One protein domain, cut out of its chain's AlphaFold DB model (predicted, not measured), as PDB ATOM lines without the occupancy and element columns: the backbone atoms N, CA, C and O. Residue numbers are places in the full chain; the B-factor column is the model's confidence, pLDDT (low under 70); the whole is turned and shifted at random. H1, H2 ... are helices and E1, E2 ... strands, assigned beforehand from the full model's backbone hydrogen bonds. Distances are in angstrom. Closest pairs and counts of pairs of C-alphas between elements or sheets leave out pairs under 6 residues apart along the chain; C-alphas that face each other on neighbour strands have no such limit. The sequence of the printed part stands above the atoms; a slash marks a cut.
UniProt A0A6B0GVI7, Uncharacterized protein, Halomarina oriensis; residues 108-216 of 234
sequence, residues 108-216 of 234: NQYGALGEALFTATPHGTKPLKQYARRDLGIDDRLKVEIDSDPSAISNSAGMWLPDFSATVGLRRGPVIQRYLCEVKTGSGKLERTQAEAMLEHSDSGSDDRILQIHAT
ATOM      1  N   ASN A 108      -7.772   1.520 -13.394       77.81
ATOM      2  CA  ASN A 108      -7.278   1.126 -12.073       77.81
ATOM      3  C   ASN A 108      -6.017   0.257 -12.167       77.81
ATOM      4  O   ASN A 108      -5.099   0.437 -11.375       77.81
ATOM      5  N   GLN A 109      -5.935  -0.649 -13.148       84.00
ATOM      6  CA  GLN A 109      -4.725  -1.446 -13.375       84.00
ATOM      7  C   GLN A 109      -3.545  -0.574 -13.816       84.00
ATOM      8  O   GLN A 109      -2.433  -0.789 -13.344       84.00
ATOM      9  N   TYR A 110      -3.770   0.442 -14.655       85.00
ATOM     10  CA  TYR A 110      -2.717   1.410 -14.973       85.00
ATOM     11  C   TYR A 110      -2.273   2.212 -13.747       85.00
ATOM     12  O   TYR A 110      -1.070   2.364 -13.545       85.00
ATOM     13  N   GLY A 111      -3.215   2.655 -12.907       83.88
ATOM     14  CA  GLY A 111      -2.908   3.314 -11.633       83.88
ATOM     15  C   GLY A 111      -2.023   2.448 -10.736       83.88
ATOM     16  O   GLY A 111      -0.940   2.878 -10.342       83.88
ATOM     17  N   ALA A 112      -2.424   1.191 -10.521       88.88
ATOM     18  CA  ALA A 112      -1.675   0.226  -9.718       88.88
ATOM     19  C   ALA A 112      -0.274  -0.064 -10.285       88.88
ATOM     20  O   ALA A 112       0.690  -0.186  -9.532       88.88
ATOM     21  N   LEU A 113      -0.123  -0.135 -11.613       88.69
ATOM     22  CA  LEU A 113       1.196  -0.273 -12.243       88.69
ATOM     23  C   LEU A 113       2.096   0.933 -11.952       88.69
ATOM     24  O   LEU A 113       3.292   0.760 -11.728       88.69
ATOM     25  N   GLY A 114       1.542   2.147 -11.941       89.94
ATOM     26  CA  GLY A 114       2.285   3.347 -11.569       89.94
ATOM     27  C   GLY A 114       2.715   3.371 -10.118       89.94
ATOM     28  O   GLY A 114       3.865   3.692  -9.832       89.94
ATOM     29  N   GLU A 115       1.806   3.023  -9.215       92.94
ATOM     30  CA  GLU A 115       2.097   2.899  -7.790       92.94
ATOM     31  C   GLU A 115       3.209   1.870  -7.544       92.94
ATOM     32  O   GLU A 115       4.195   2.163  -6.861       92.94
ATOM     33  N   ALA A 116       3.131   0.711  -8.210       93.88
ATOM     34  CA  ALA A 116       4.125  -0.353  -8.114       93.88
ATOM     35  C   ALA A 116       5.544   0.105  -8.499       93.88
ATOM     36  O   ALA A 116       6.523  -0.423  -7.965       93.88
ATOM     37  N   LEU A 117       5.698   1.132  -9.350       93.19
ATOM     38  CA  LEU A 117       7.012   1.726  -9.645       93.19
ATOM     39  C   LEU A 117       7.690   2.351  -8.417       93.19
ATOM     40  O   LEU A 117       8.890   2.629  -8.472       93.19
ATOM     41  N   PHE A 118       6.950   2.587  -7.333       95.31
ATOM     42  CA  PHE A 118       7.442   3.140  -6.073       95.31
ATOM     43  C   PHE A 118       7.331   2.151  -4.909       95.31
ATOM     44  O   PHE A 118       8.205   2.166  -4.040       95.31
ATOM     45  N   THR A 119       6.321   1.276  -4.913       96.06
ATOM     46  CA  THR A 119       5.994   0.385  -3.786       96.06
ATOM     47  C   THR A 119       6.492  -1.051  -3.939       96.06
ATOM     48  O   THR A 119       6.571  -1.767  -2.943       96.06
ATOM     49  N   ALA A 120       6.938  -1.477  -5.130       92.50
ATOM     50  CA  ALA A 120       7.391  -2.857  -5.366       92.50
ATOM     51  C   ALA A 120       8.593  -3.296  -4.506       92.50
ATOM     52  O   ALA A 120       8.904  -4.485  -4.427       92.50
ATOM     53  N   THR A 121       9.296  -2.357  -3.866       90.56
ATOM     54  CA  THR A 121      10.352  -2.672  -2.903       90.56
ATOM     55  C   THR A 121      10.194  -1.835  -1.637       90.56
ATOM     56  O   THR A 121       9.973  -0.630  -1.749       90.56
ATOM     57  N   PRO A 122      10.448  -2.399  -0.439       90.12
ATOM     58  CA  PRO A 122      10.329  -1.665   0.829       90.12
ATOM     59  C   PRO A 122      11.386  -0.560   0.990       90.12
ATOM     60  O   PRO A 122      11.342   0.253   1.913       90.12
ATOM     61  N   HIS A 123      12.385  -0.528   0.108       91.38
ATOM     62  CA  HIS A 123      13.411   0.502   0.076       91.38
ATOM     63  C   HIS A 123      13.092   1.489  -1.036       91.38
ATOM     64  O   HIS A 123      12.938   1.081  -2.180       91.38
ATOM     65  N   GLY A 124      13.077   2.788  -0.731       87.56
ATOM     66  CA  GLY A 124      12.646   3.797  -1.699       87.56
ATOM     67  C   GLY A 124      13.353   3.690  -3.049       87.56
ATOM     68  O   GLY A 124      14.545   3.365  -3.134       87.56
ATOM     69  N   THR A 125      12.625   3.964  -4.119       92.56
ATOM     70  CA  THR A 125      13.143   3.808  -5.477       92.56
ATOM     71  C   THR A 125      14.149   4.902  -5.826       92.56
ATOM     72  O   THR A 125      14.311   5.895  -5.109       92.56
ATOM     73  N   LYS A 126      14.909   4.708  -6.910       92.69
ATOM     74  CA  LYS A 126      15.940   5.671  -7.327       92.69
ATOM     75  C   LYS A 126      15.373   7.088  -7.545       92.69
ATOM     76  O   LYS A 126      16.007   8.010  -7.028       92.69
ATOM     77  N   PRO A 127      14.220   7.286  -8.224       93.88
ATOM     78  CA  PRO A 127      13.627   8.615  -8.384       93.88
ATOM     79  C   PRO A 127      13.313   9.283  -7.045       93.88
ATOM     80  O   PRO A 127      13.741  10.409  -6.809       93.88
ATOM     81  N   LEU A 128      12.668   8.561  -6.126       93.94
ATOM     82  CA  LEU A 128      12.294   9.098  -4.818       93.94
ATOM     83  C   LEU A 128      13.518   9.439  -3.957       93.94
ATOM     84  O   LEU A 128      13.578  10.504  -3.350       93.94
ATOM     85  N   LYS A 129      14.542   8.577  -3.961       93.19
ATOM     86  CA  LYS A 129      15.825   8.853  -3.292       93.19
ATOM     87  C   LYS A 129      16.492  10.114  -3.838       93.19
ATOM     88  O   LYS A 129      17.051  10.882  -3.067       93.19
ATOM     89  N   GLN A 130      16.482  10.317  -5.156       93.94
ATOM     90  CA  GLN A 130      17.066  11.514  -5.772       93.94
ATOM     91  C   GLN A 130      16.254  12.772  -5.465       93.94
ATOM     92  O   GLN A 130      16.851  13.801  -5.151       93.94
ATOM     93  N   TYR A 131      14.923  12.675  -5.500       95.62
ATOM     94  CA  TYR A 131      14.035  13.758  -5.093       95.62
ATOM     95  C   TYR A 131      14.312  14.176  -3.645       95.62
ATOM     96  O   TYR A 131      14.632  15.334  -3.407       95.62
ATOM     97  N   ALA A 132      14.309  13.227  -2.703       95.06
ATOM     98  CA  ALA A 132      14.539  13.507  -1.288       95.06
ATOM     99  C   ALA A 132      15.917  14.135  -1.016       95.06
ATOM    100  O   ALA A 132      16.019  15.070  -0.230       95.06
ATOM    101  N   ARG A 133      16.983  13.682  -1.696       94.19
ATOM    102  CA  ARG A 133      18.311  14.321  -1.589       94.19
ATOM    103  C   ARG A 133      18.279  15.787  -2.007       94.19
ATOM    104  O   ARG A 133      18.853  16.631  -1.328       94.19
ATOM    105  N   ARG A 134      17.615  16.076  -3.128       95.19
ATOM    106  CA  ARG A 134      17.502  17.433  -3.664       95.19
ATOM    107  C   ARG A 134      16.640  18.321  -2.771       95.19
ATOM    108  O   ARG A 134      17.047  19.438  -2.484       95.19
ATOM    109  N   ASP A 135      15.482  17.824  -2.355       95.75
ATOM    110  CA  ASP A 135      14.512  18.549  -1.531       95.75
ATOM    111  C   ASP A 135      15.071  18.881  -0.139       95.75
ATOM    112  O   ASP A 135      14.898  19.989   0.361       95.75
ATOM    113  N   LEU A 136      15.806  17.944   0.468       93.62
ATOM    114  CA  LEU A 136      16.399  18.121   1.797       93.62
ATOM    115  C   LEU A 136      17.795  18.762   1.764       93.62
ATOM    116  O   LEU A 136      18.325  19.112   2.814       93.62
ATOM    117  N   GLY A 137      18.415  18.895   0.586       92.75
ATOM    118  CA  GLY A 137      19.786  19.396   0.449       92.75
ATOM    119  C   GLY A 137      20.846  18.474   1.067       92.75
ATOM    120  O   GLY A 137      21.893  18.946   1.504       92.75
ATOM    121  N   ILE A 138      20.579  17.165   1.130       87.44
ATOM    122  CA  ILE A 138      21.452  16.165   1.761       87.44
ATOM    123  C   ILE A 138      21.982  15.217   0.686       87.44
ATOM    124  O   ILE A 138      21.236  14.403   0.146       87.44
ATOM    125  N   ASP A 139      23.284  15.286   0.405       76.75
ATOM    126  CA  ASP A 139      23.944  14.435  -0.602       76.75
ATOM    127  C   ASP A 139      24.273  13.018  -0.070       76.75
ATOM    128  O   ASP A 139      24.496  12.062  -0.816       76.75
ATOM    129  N   ASP A 140      24.245  12.860   1.254       68.31
ATOM    130  CA  ASP A 140      24.651  11.659   1.981       68.31
ATOM    131  C   ASP A 140      23.827  10.385   1.680       68.31
ATOM    132  O   ASP A 140      22.864  10.322   0.901       68.31
ATOM    133  N   ARG A 141      24.230   9.295   2.353       75.81
ATOM    134  CA  ARG A 141      23.584   7.971   2.366       75.81
ATOM    135  C   ARG A 141      22.219   8.001   3.077       75.81
ATOM    136  O   ARG A 141      22.040   7.332   4.098       75.81
ATOM    137  N   LEU A 142      21.261   8.741   2.518       88.00
ATOM    138  CA  LEU A 142      19.859   8.693   2.923       88.00
ATOM    139  C   LEU A 142      19.330   7.257   2.833       88.00
ATOM    140  O   LEU A 142      19.560   6.533   1.855       88.00
ATOM    141  N   LYS A 143      18.611   6.859   3.875       92.12
ATOM    142  CA  LYS A 143      17.753   5.682   3.906       92.12
ATOM    143  C   LYS A 143      16.338   6.161   3.610       92.12
ATOM    144  O   LYS A 143      15.893   7.149   4.183       92.12
ATOM    145  N   VAL A 144      15.669   5.461   2.703       94.62
ATOM    146  CA  VAL A 144      14.259   5.689   2.387       94.62
ATOM    147  C   VAL A 144      13.537   4.374   2.603       94.62
ATOM    148  O   VAL A 144      13.939   3.365   2.015       94.62
ATOM    149  N   GLU A 145      12.518   4.400   3.445       96.38
ATOM    150  CA  GLU A 145      11.631   3.272   3.726       96.38
ATOM    151  C   GLU A 145      10.244   3.585   3.192       96.38
ATOM    152  O   GLU A 145       9.758   4.703   3.371       96.38
ATOM    153  N   ILE A 146       9.663   2.611   2.502       97.62
ATOM    154  CA  ILE A 146       8.329   2.703   1.925       97.62
ATOM    155  C   ILE A 146       7.361   1.947   2.819       97.62
ATOM    156  O   ILE A 146       7.613   0.798   3.178       97.62
ATOM    157  N   ASP A 147       6.259   2.607   3.132       97.12
ATOM    158  CA  ASP A 147       5.045   2.006   3.652       97.12
ATOM    159  C   ASP A 147       3.997   2.060   2.536       97.12
ATOM    160  O   ASP A 147       3.538   3.142   2.166       97.12
ATOM    161  N   SER A 148       3.704   0.902   1.944       95.25
ATOM    162  CA  SER A 148       2.773   0.753   0.820       95.25
ATOM    163  C   SER A 148       1.309   0.642   1.250       95.25
ATOM    164  O   SER A 148       0.459   0.433   0.398       95.25
ATOM    165  N   ASP A 149       1.020   0.692   2.550       94.62
ATOM    166  CA  ASP A 149      -0.346   0.646   3.081       94.62
ATOM    167  C   ASP A 149      -0.480   1.650   4.240       94.62
ATOM    168  O   ASP A 149      -0.651   1.271   5.406       94.62
ATOM    169  N   PRO A 150      -0.312   2.956   3.954       94.50
ATOM    170  CA  PRO A 150      -0.340   3.977   4.984       94.50
ATOM    171  C   PRO A 150      -1.746   4.122   5.571       94.50
ATOM    172  O   PRO A 150      -2.761   3.833   4.946       94.50
ATOM    173  N   SER A 151      -1.831   4.645   6.793       92.19
ATOM    174  CA  SER A 151      -3.132   4.929   7.405       92.19
ATOM    175  C   SER A 151      -3.871   6.058   6.682       92.19
ATOM    176  O   SER A 151      -3.273   7.073   6.321       92.19
ATOM    177  N   ALA A 152      -5.190   5.910   6.551       92.25
ATOM    178  CA  ALA A 152      -6.055   6.969   6.050       92.25
ATOM    179  C   ALA A 152      -6.009   8.210   6.959       92.25
ATOM    180  O   ALA A 152      -5.958   8.117   8.188       92.25
ATOM    181  N   ILE A 153      -6.074   9.377   6.333       89.62
ATOM    182  CA  ILE A 153      -6.083  10.691   6.963       89.62
ATOM    183  C   ILE A 153      -7.501  11.240   6.855       89.62
ATOM    184  O   ILE A 153      -7.989  11.525   5.763       89.62
ATOM    185  N   SER A 154      -8.157  11.390   8.001       87.81
ATOM    186  CA  SER A 154      -9.497  11.971   8.095       87.81
ATOM    187  C   SER A 154      -9.412  13.413   8.581       87.81
ATOM    188  O   SER A 154      -8.839  13.678   9.638       87.81
ATOM    189  N   ASN A 155     -10.005  14.333   7.831       86.69
ATOM    190  CA  ASN A 155     -10.099  15.754   8.155       86.69
ATOM    191  C   ASN A 155     -11.488  16.308   7.793       86.69
ATOM    192  O   ASN A 155     -12.420  15.538   7.543       86.69
ATOM    193  N   SER A 156     -11.670  17.632   7.846       85.94
ATOM    194  CA  SER A 156     -12.989  18.229   7.621       85.94
ATOM    195  C   SER A 156     -13.433  18.185   6.152       85.94
ATOM    196  O   SER A 156     -14.635  18.095   5.896       85.94
ATOM    197  N   ALA A 157     -12.495  18.161   5.200       84.00
ATOM    198  CA  ALA A 157     -12.761  17.966   3.775       84.00
ATOM    199  C   ALA A 157     -13.087  16.506   3.395       84.00
ATOM    200  O   ALA A 157     -13.699  16.262   2.351       84.00
ATOM    201  N   GLY A 158     -12.720  15.530   4.230       85.69
ATOM    202  CA  GLY A 158     -13.082  14.128   4.045       85.69
ATOM    203  C   GLY A 158     -12.005  13.154   4.511       85.69
ATOM    204  O   GLY A 158     -11.224  13.433   5.415       85.69
ATOM    205  N   MET A 159     -11.988  11.972   3.897       87.06
ATOM    206  CA  MET A 159     -10.973  10.953   4.141       87.06
ATOM    207  C   MET A 159     -10.094  10.816   2.901       87.06
ATOM    208  O   MET A 159     -10.598  10.559   1.808       87.06
ATOM    209  N   TRP A 160      -8.788  10.962   3.087       92.00
ATOM    210  CA  TRP A 160      -7.778  10.721   2.067       92.00
ATOM    211  C   TRP A 160      -6.883   9.563   2.499       92.00
ATOM    212  O   TRP A 160      -6.328   9.573   3.593       92.00
ATOM    213  N   LEU A 161      -6.746   8.560   1.639       92.81
ATOM    214  CA  LEU A 161      -5.776   7.483   1.792       92.81
ATOM    215  C   LEU A 161      -4.636   7.747   0.801       92.81
ATOM    216  O   LEU A 161      -4.904   7.704  -0.399       92.81
ATOM    217  N   PRO A 162      -3.414   8.070   1.263       94.81
ATOM    218  CA  PRO A 162      -2.266   8.176   0.370       94.81
ATOM    219  C   PRO A 162      -1.978   6.828  -0.293       94.81
ATOM    220  O   PRO A 162      -2.106   5.795   0.360       94.81
ATOM    221  N   ASP A 163      -1.515   6.838  -1.542       94.69
ATOM    222  CA  ASP A 163      -1.123   5.604  -2.237       94.69
ATOM    223  C   ASP A 163       0.053   4.914  -1.527       94.69
ATOM    224  O   ASP A 163       0.131   3.695  -1.448       94.69
ATOM    225  N   PHE A 164       0.988   5.700  -0.985       97.25
ATOM    226  CA  PHE A 164       2.031   5.204  -0.089       97.25
ATOM    227  C   PHE A 164       2.604   6.332   0.771       97.25
ATOM    228  O   PHE A 164       2.422   7.521   0.489       97.25
ATOM    229  N   SER A 165       3.368   5.976   1.804       97.81
ATOM    230  CA  SER A 165       4.220   6.929   2.513       97.81
ATOM    231  C   SER A 165       5.696   6.553   2.427       97.81
ATOM    232  O   SER A 165       6.075   5.385   2.325       97.81
ATOM    233  N   ALA A 166       6.556   7.568   2.427       97.88
ATOM    234  CA  ALA A 166       7.997   7.401   2.374       97.88
ATOM    235  C   ALA A 166       8.672   8.128   3.526       97.88
ATOM    236  O   ALA A 166       8.627   9.353   3.629       97.88
ATOM    237  N   THR A 167       9.359   7.367   4.367       97.19
ATOM    238  CA  THR A 167      10.121   7.907   5.489       97.19
ATOM    239  C   THR A 167      11.588   8.016   5.098       97.19
ATOM    240  O   THR A 167      12.223   7.029   4.719       97.19
ATOM    241  N   VAL A 168      12.136   9.226   5.182       96.38
ATOM    242  CA  VAL A 168      13.517   9.546   4.818       96.38
ATOM    243  C   VAL A 168      14.306   9.891   6.067       96.38
ATOM    244  O   VAL A 168      13.919  10.759   6.843       96.38
ATOM    245  N   GLY A 169      15.444   9.231   6.248       94.44
ATOM    246  CA  GLY A 169      16.344   9.477   7.370       94.44
ATOM    247  C   GLY A 169      17.792   9.147   7.036       94.44
ATOM    248  O   GLY A 169      18.122   8.697   5.935       94.44
ATOM    249  N   LEU A 170      18.683   9.337   8.004       90.25
ATOM    250  CA  LEU A 170      20.064   8.867   7.876       90.25
ATOM    251  C   LEU A 170      20.118   7.352   8.113       90.25
ATOM    252  O   LEU A 170      19.416   6.819   8.966       90.25
ATOM    253  N   ARG A 171      21.011   6.633   7.416       82.75
ATOM    254  CA  ARG A 171      21.120   5.158   7.510       82.75
ATOM    255  C   ARG A 171      21.295   4.608   8.936       82.75
ATOM    256  O   ARG A 171      20.988   3.443   9.174       82.75
ATOM    257  N   ARG A 172      21.817   5.418   9.856       81.31
ATOM    258  CA  ARG A 172      21.959   5.120  11.291       81.31
ATOM    259  C   ARG A 172      21.609   6.344  12.143       81.31
ATOM    260  O   ARG A 172      22.325   6.661  13.086       81.31
ATOM    261  N   GLY A 173      20.574   7.079  11.759       84.25
ATOM    262  CA  GLY A 173      20.176   8.295  12.458       84.25
ATOM    263  C   GLY A 173      18.667   8.497  12.441       84.25
ATOM    264  O   GLY A 173      17.935   7.574  12.077       84.25
ATOM    265  N   PRO A 174      18.207   9.680  12.868       90.06
ATOM    266  CA  PRO A 174      16.788   9.962  12.972       90.06
ATOM    267  C   PRO A 174      16.121  10.005  11.595       90.06
ATOM    268  O   PRO A 174      16.769  10.187  10.554       90.06
ATOM    269  N   VAL A 175      14.797   9.866  11.625       93.75
ATOM    270  CA  VAL A 175      13.929  10.296  10.531       93.75
ATOM    271  C   VAL A 175      14.060  11.809  10.398       93.75
ATOM    272  O   VAL A 175      14.064  12.528  11.394       93.75
ATOM    273  N   ILE A 176      14.207  12.269   9.163       94.69
ATOM    274  CA  ILE A 176      14.328  13.682   8.807       94.69
ATOM    275  C   ILE A 176      12.998  14.191   8.260       94.69
ATOM    276  O   ILE A 176      12.593  15.297   8.583       94.69
ATOM    277  N   GLN A 177      12.342  13.395   7.415       96.25
ATOM    278  CA  GLN A 177      11.130  13.802   6.718       96.25
ATOM    279  C   GLN A 177      10.268  12.586   6.397       96.25
ATOM    280  O   GLN A 177      10.786  11.548   5.980       96.25
ATOM    281  N   ARG A 178       8.950  12.740   6.523       97.12
ATOM    282  CA  ARG A 178       7.971  11.819   5.942       97.12
ATOM    283  C   ARG A 178       7.280  12.483   4.755       97.12
ATOM    284  O   ARG A 178       6.908  13.655   4.829       97.12
ATOM    285  N   TYR A 179       7.146  11.739   3.663       97.69
ATOM    286  CA  TYR A 179       6.381  12.138   2.490       97.69
ATOM    287  C   TYR A 179       5.120  11.284   2.376       97.69
ATOM    288  O   TYR A 179       5.213  10.058   2.394       97.69
ATOM    289  N   LEU A 180       3.964  11.920   2.225       97.62
ATOM    290  CA  LEU A 180       2.696  11.270   1.891       97.62
ATOM    291  C   LEU A 180       2.496  11.400   0.385       97.62
ATOM    292  O   LEU A 180       2.501  12.514  -0.138       97.62
ATOM    293  N   CYS A 181       2.411  10.280  -0.321       96.50
ATOM    294  CA  CYS A 181       2.566  10.257  -1.769       96.50
ATOM    295  C   CYS A 181       1.276   9.826  -2.465       96.50
ATOM    296  O   CYS A 181       0.619   8.882  -2.044       96.50
ATOM    297  N   GLU A 182       0.975  10.505  -3.566       95.44
ATOM    298  CA  GLU A 182      -0.140  10.216  -4.461       95.44
ATOM    299  C   GLU A 182       0.399  10.118  -5.895       95.44
ATOM    300  O   GLU A 182       0.961  11.082  -6.427       95.44
ATOM    301  N   VAL A 183       0.257   8.961  -6.534       93.25
ATOM    302  CA  VAL A 183       0.770   8.649  -7.867       93.25
ATOM    303  C   VAL A 183      -0.347   8.747  -8.894       93.25
ATOM    304  O   VAL A 183      -1.417   8.162  -8.768       93.25
ATOM    305  N   LYS A 184      -0.077   9.454  -9.990       87.94
ATOM    306  CA  LYS A 184      -0.956   9.496 -11.158       87.94
ATOM    307  C   LYS A 184      -0.212   8.989 -12.385       87.94
ATOM    308  O   LYS A 184       0.827   9.531 -12.767       87.94
ATOM    309  N   THR A 185      -0.771   7.967 -13.026       83.50
ATOM    310  CA  THR A 185      -0.321   7.473 -14.333       83.50
ATOM    311  C   THR A 185      -1.135   8.089 -15.456       83.50
ATOM    312  O   THR A 185      -2.365   8.099 -15.413       83.50
ATOM    313  N   GLY A 186      -0.453   8.572 -16.494       69.75
ATOM    314  CA  GLY A 186      -1.112   9.199 -17.642       69.75
ATOM    315  C   GLY A 186      -1.715  10.569 -17.309       69.75
ATOM    316  O   GLY A 186      -1.111  11.363 -16.590       69.75
ATOM    317  N   SER A 187      -2.895  10.870 -17.862       57.91
ATOM    318  CA  SER A 187      -3.567  12.177 -17.745       57.91
ATOM    319  C   SER A 187      -4.561  12.278 -16.580       57.91
ATOM    320  O   SER A 187      -5.413  13.170 -16.584       57.91
ATOM    321  N   GLY A 188      -4.499  11.358 -15.613       57.50
ATOM    322  CA  GLY A 188      -5.367  11.379 -14.436       57.50
ATOM    323  C   GLY A 188      -5.197  12.678 -13.645       57.50
ATOM    324  O   GLY A 188      -4.078  13.058 -13.296       57.50
ATOM    325  N   LYS A 189      -6.308  13.368 -13.376       60.91
ATOM    326  CA  LYS A 189      -6.358  14.524 -12.469       60.91
ATOM    327  C   LYS A 189      -6.778  14.054 -11.076       60.91
ATOM    328  O   LYS A 189      -7.390  12.999 -10.949       60.91
ATOM    329  N   LEU A 190      -6.440  14.826 -10.044       63.78
ATOM    330  CA  LEU A 190      -6.995  14.601  -8.708       63.78
ATOM    331  C   LEU A 190      -8.488  14.898  -8.718       63.78
ATOM    332  O   LEU A 190      -8.926  15.875  -9.334       63.78
ATOM    333  N   GLU A 191      -9.238  14.090  -7.980       70.69
ATOM    334  CA  GLU A 191     -10.595  14.454  -7.605       70.69
ATOM    335  C   GLU A 191     -10.556  15.682  -6.690       70.69
ATOM    336  O   GLU A 191      -9.654  15.843  -5.862       70.69
ATOM    337  N   ARG A 192     -11.534  16.579  -6.840       71.25
ATOM    338  CA  ARG A 192     -11.537  17.870  -6.136       71.25
ATOM    339  C   ARG A 192     -11.496  17.710  -4.612       71.25
ATOM    340  O   ARG A 192     -10.735  18.404  -3.949       71.25
ATOM    341  N   THR A 193     -12.278  16.777  -4.081       73.06
ATOM    342  CA  THR A 193     -12.348  16.475  -2.643       73.06
ATOM    343  C   THR A 193     -11.041  15.891  -2.110       73.06
ATOM    344  O   THR A 193     -10.641  16.198  -0.992       73.06
ATOM    345  N   GLN A 194     -10.330  15.105  -2.924       78.12
ATOM    346  CA  GLN A 194      -9.010  14.579  -2.583       78.12
ATOM    347  C   GLN A 194      -7.979  15.709  -2.490       78.12
ATOM    348  O   GLN A 194      -7.230  15.782  -1.520       78.12
ATOM    349  N   ALA A 195      -7.981  16.632  -3.457       83.75
ATOM    350  CA  ALA A 195      -7.098  17.796  -3.431       83.75
ATOM    351  C   ALA A 195      -7.374  18.706  -2.220       83.75
ATOM    352  O   ALA A 195      -6.432  19.165  -1.577       83.75
ATOM    353  N   GLU A 196      -8.646  18.939  -1.880       85.69
ATOM    354  CA  GLU A 196      -9.042  19.717  -0.698       85.69
ATOM    355  C   GLU A 196      -8.568  19.044   0.607       85.69
ATOM    356  O   GLU A 196      -7.965  19.712   1.448       85.69
ATOM    357  N   ALA A 197      -8.718  17.720   0.742       87.19
ATOM    358  CA  ALA A 197      -8.225  16.976   1.905       87.19
ATOM    359  C   ALA A 197      -6.690  16.982   2.023       87.19
ATOM    360  O   ALA A 197      -6.160  17.113   3.127       87.19
ATOM    361  N   MET A 198      -5.968  16.880   0.905       90.25
ATOM    362  CA  MET A 198      -4.506  16.999   0.889       90.25
ATOM    363  C   MET A 198      -4.061  18.396   1.349       90.25
ATOM    364  O   MET A 198      -3.190  18.514   2.210       90.25
ATOM    365  N   LEU A 199      -4.677  19.456   0.818       88.44
ATOM    366  CA  LEU A 199      -4.351  20.836   1.192       88.44
ATOM    367  C   LEU A 199      -4.618  21.101   2.676       88.44
ATOM    368  O   LEU A 199      -3.738  21.606   3.367       88.44
ATOM    369  N   GLU A 200      -5.772  20.678   3.194       90.19
ATOM    370  CA  GLU A 200      -6.091  20.835   4.616       90.19
ATOM    371  C   GLU A 200      -5.086  20.101   5.519       90.19
ATOM    372  O   GLU A 200      -4.682  20.632   6.554       90.19
ATOM    373  N   HIS A 201      -4.627  18.904   5.128       90.81
ATOM    374  CA  HIS A 201      -3.582  18.209   5.881       90.81
ATOM    375  C   HIS A 201      -2.260  18.989   5.876       90.81
ATOM    376  O   HIS A 201      -1.640  19.134   6.930       90.81
ATOM    377  N   SER A 202      -1.861  19.539   4.725       89.50
ATOM    378  CA  SER A 202      -0.668  20.388   4.619       89.50
ATOM    379  C   SER A 202      -0.770  21.649   5.489       89.50
ATOM    380  O   SER A 202       0.215  22.050   6.104       89.50
ATOM    381  N   ASP A 203      -1.953  22.255   5.574       89.19
ATOM    382  CA  ASP A 203      -2.187  23.495   6.326       89.19
ATOM    383  C   ASP A 203      -2.391  23.260   7.836       89.19
ATOM    384  O   ASP A 203      -2.347  24.203   8.629       89.19
ATOM    385  N   SER A 204      -2.567  22.005   8.267       87.81
ATOM    386  CA  SER A 204      -2.798  21.634   9.675       87.81
ATOM    387  C   SER A 204      -1.586  21.824  10.602       87.81
ATOM    388  O   SER A 204      -1.703  21.641  11.815       87.81
ATOM    389  N   GLY A 205      -0.422  22.183  10.050       84.75
ATOM    390  CA  GLY A 205       0.844  22.252  10.785       84.75
ATOM    391  C   GLY A 205       1.517  20.890  10.982       84.75
ATOM    392  O   GLY A 205       2.397  20.772  11.832       84.75
ATOM    393  N   SER A 206       1.102  19.867  10.225       87.50
ATOM    394  CA  SER A 206       1.813  18.589  10.138       87.50
ATOM    395  C   SER A 206       3.230  18.796   9.591       87.50
ATOM    396  O   SER A 206       3.432  19.572   8.658       87.50
ATOM    397  N   ASP A 207       4.206  18.060  10.126       90.75
ATOM    398  CA  ASP A 207       5.567  18.014   9.571       90.75
ATOM    399  C   ASP A 207       5.637  17.190   8.268       90.75
ATOM    400  O   ASP A 207       6.675  17.152   7.603       90.75
ATOM    401  N   ASP A 208       4.551  16.508   7.892       95.00
ATOM    402  CA  ASP A 208       4.476  15.707   6.675       95.00
ATOM    403  C   ASP A 208       4.478  16.574   5.415       95.00
ATOM    404  O   ASP A 208       3.760  17.566   5.303       95.00
ATOM    405  N   ARG A 209       5.234  16.142   4.403       95.31
ATOM    406  CA  ARG A 209       5.203  16.755   3.070       95.31
ATOM    407  C   ARG A 209       4.362  15.908   2.134       95.31
ATOM    408  O   ARG A 209       4.571  14.704   2.030       95.31
ATOM    409  N   ILE A 210       3.457  16.533   1.399       95.50
ATOM    410  CA  ILE A 210       2.612  15.829   0.434       95.50
ATOM    411  C   ILE A 210       3.256  15.896  -0.950       95.50
ATOM    412  O   ILE A 210       3.627  16.974  -1.414       95.50
ATOM    413  N   LEU A 211       3.392  14.749  -1.617       95.00
ATOM    414  CA  LEU A 211       3.911  14.647  -2.978       95.00
ATOM    415  C   LEU A 211       2.837  14.128  -3.923       95.00
ATOM    416  O   LEU A 211       2.370  13.002  -3.785       95.00
ATOM    417  N   GLN A 212       2.536  14.917  -4.949       93.12
ATOM    418  CA  GLN A 212       1.859  14.416  -6.133       93.12
ATOM    419  C   GLN A 212       2.907  14.002  -7.170       93.12
ATOM    420  O   GLN A 212       3.711  14.818  -7.627       93.12
ATOM    421  N   ILE A 213       2.906  12.729  -7.547       93.25
ATOM    422  CA  ILE A 213       3.891  12.131  -8.443       93.25
ATOM    423  C   ILE A 213       3.211  11.783  -9.764       93.25
ATOM    424  O   ILE A 213       2.347  10.916  -9.829       93.25
ATOM    425  N   HIS A 214       3.645  12.423 -10.847       91.06
ATOM    426  CA  HIS A 214       3.196  12.080 -12.194       91.06
ATOM    427  C   HIS A 214       4.159  11.075 -12.830       91.06
ATOM    428  O   HIS A 214       5.284  11.420 -13.200       91.06
ATOM    429  N   ALA A 215       3.712   9.829 -12.971       88.00
ATOM    430  CA  ALA A 215       4.466   8.772 -13.627       88.00
ATOM    431  C   ALA A 215       4.057   8.678 -15.105       88.00
ATOM    432  O   ALA A 215       2.991   8.169 -15.456       88.00
ATOM    433  N   THR A 216       4.918   9.172 -15.997       86.06
ATOM    434  CA  THR A 216       4.749   8.984 -17.443       86.06
ATOM    435  C   THR A 216       5.369   7.658 -17.864       86.06
ATOM    436  O   THR A 216       6.590   7.539 -17.959       86.06
TER     437      THR A 216
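This is residues 108 to 216 of the 234 residues of an uncharacterized protein of Halomarina oriensis (UniProt A0A6B0GVI7). What does the model look like at first sight? One strongly twisted four-stranded sheet makes the body; it curls round helix H2, while H1 packs at the far end of E3 on the same face and H3 packs along E4 at one edge. How is it put together along the chain? The 109 printed residues hold three named helices and four named strands in the order H1 H2 E1 E2 E3 H3 E4, in the mixed class of helices and strands. The sheet runs E1 E2 E3 E4 and is mixed: E1 E2 E3 form a meander, each strand the antiparallel neighbour of the one before, and E4 is parallel to E3. How compact is it? It is compact and rounded, with a radius of gyration of the C-alphas of 13.9 A and spans of 38 by 33 by 22 A.

How do the first two helices stand? H1, residues 108 to 119, and H2, residues 126 to 136, are close but not clearly touching, their closest C-alphas being those of Phe 118 and Leu 128, 7.8 A apart. They run the same way at a steep tilt of 64 degrees. Every O i to N i+4 pair is within hydrogen-bond range in H2 and in H3, residues 192 to 203, and 7 of 8 are in H1. How do the strands pair? E1, residues 142 to 147, and E2, residues 164 to 170, are an antiparallel hairpin at 155 degrees, with N 145 and O 167 2.9 A apart. E2 and E3, residues 175 to 185, are an antiparallel hairpin at 148 degrees, with N 166 and O 179 2.8 A apart. E3 is parallel to the edge strand E4, residues 209 to 215, at 34 degrees, with N 182 and O 211 2.9 A apart. Where are H1 and H2 on the sheet? Both are on one face, giving two layers, helices over a sheet. The C-alphas of Gly 111 in H1 and Thr 185 in E3 are 5.6 A apart, and those of Lys 129 in H2 and Val 144 in E1 are 6.7 A apart, the closest of each pair of elements. And H3? It is on the sheet, over E4 and only just over E3, on which 3 of its 12 C-alphas fall, and it runs along the strands, at 14 degrees to E4 on the local plane. Its closest C-alpha to E4 is that of Ser 202, 7.0 A from that of Ile 210. E3, H3 and E4 form a strand-helix-strand unit, two parallel strands with a helix between them in the chain, with a right-handed crossover.

Where does the printed part begin? H1 starts at C-alpha 108, (-7.278, 1.126, -12.073), and measures 15.7 A; H2 measures 15.4 A. How long are the strands? E1 measures 16.3 A, E2 20.1 A and E3 28.8 A, with C-alpha 175 at (13.929, 10.296, 10.531). What closes the series? H3 measures 16.6 A, and E4, 18.5 A, ends at C-alpha 215, (4.466, 8.772, -13.627).

How large is it? The two C-alphas farthest apart, those of Arg 172 and Arg 192, are 39.9 A from each other. Are there cuts or long links? The printed part has no cut, and the one long link is that from E1 to E2, residues 148 to 163, in which residues 153 to 154 pair antiparallel with residues 159 to 160. Where is confidence low? The mean pLDDT of the printed part is 88.9, and residue 140 and residues 186 to 190 are under 70.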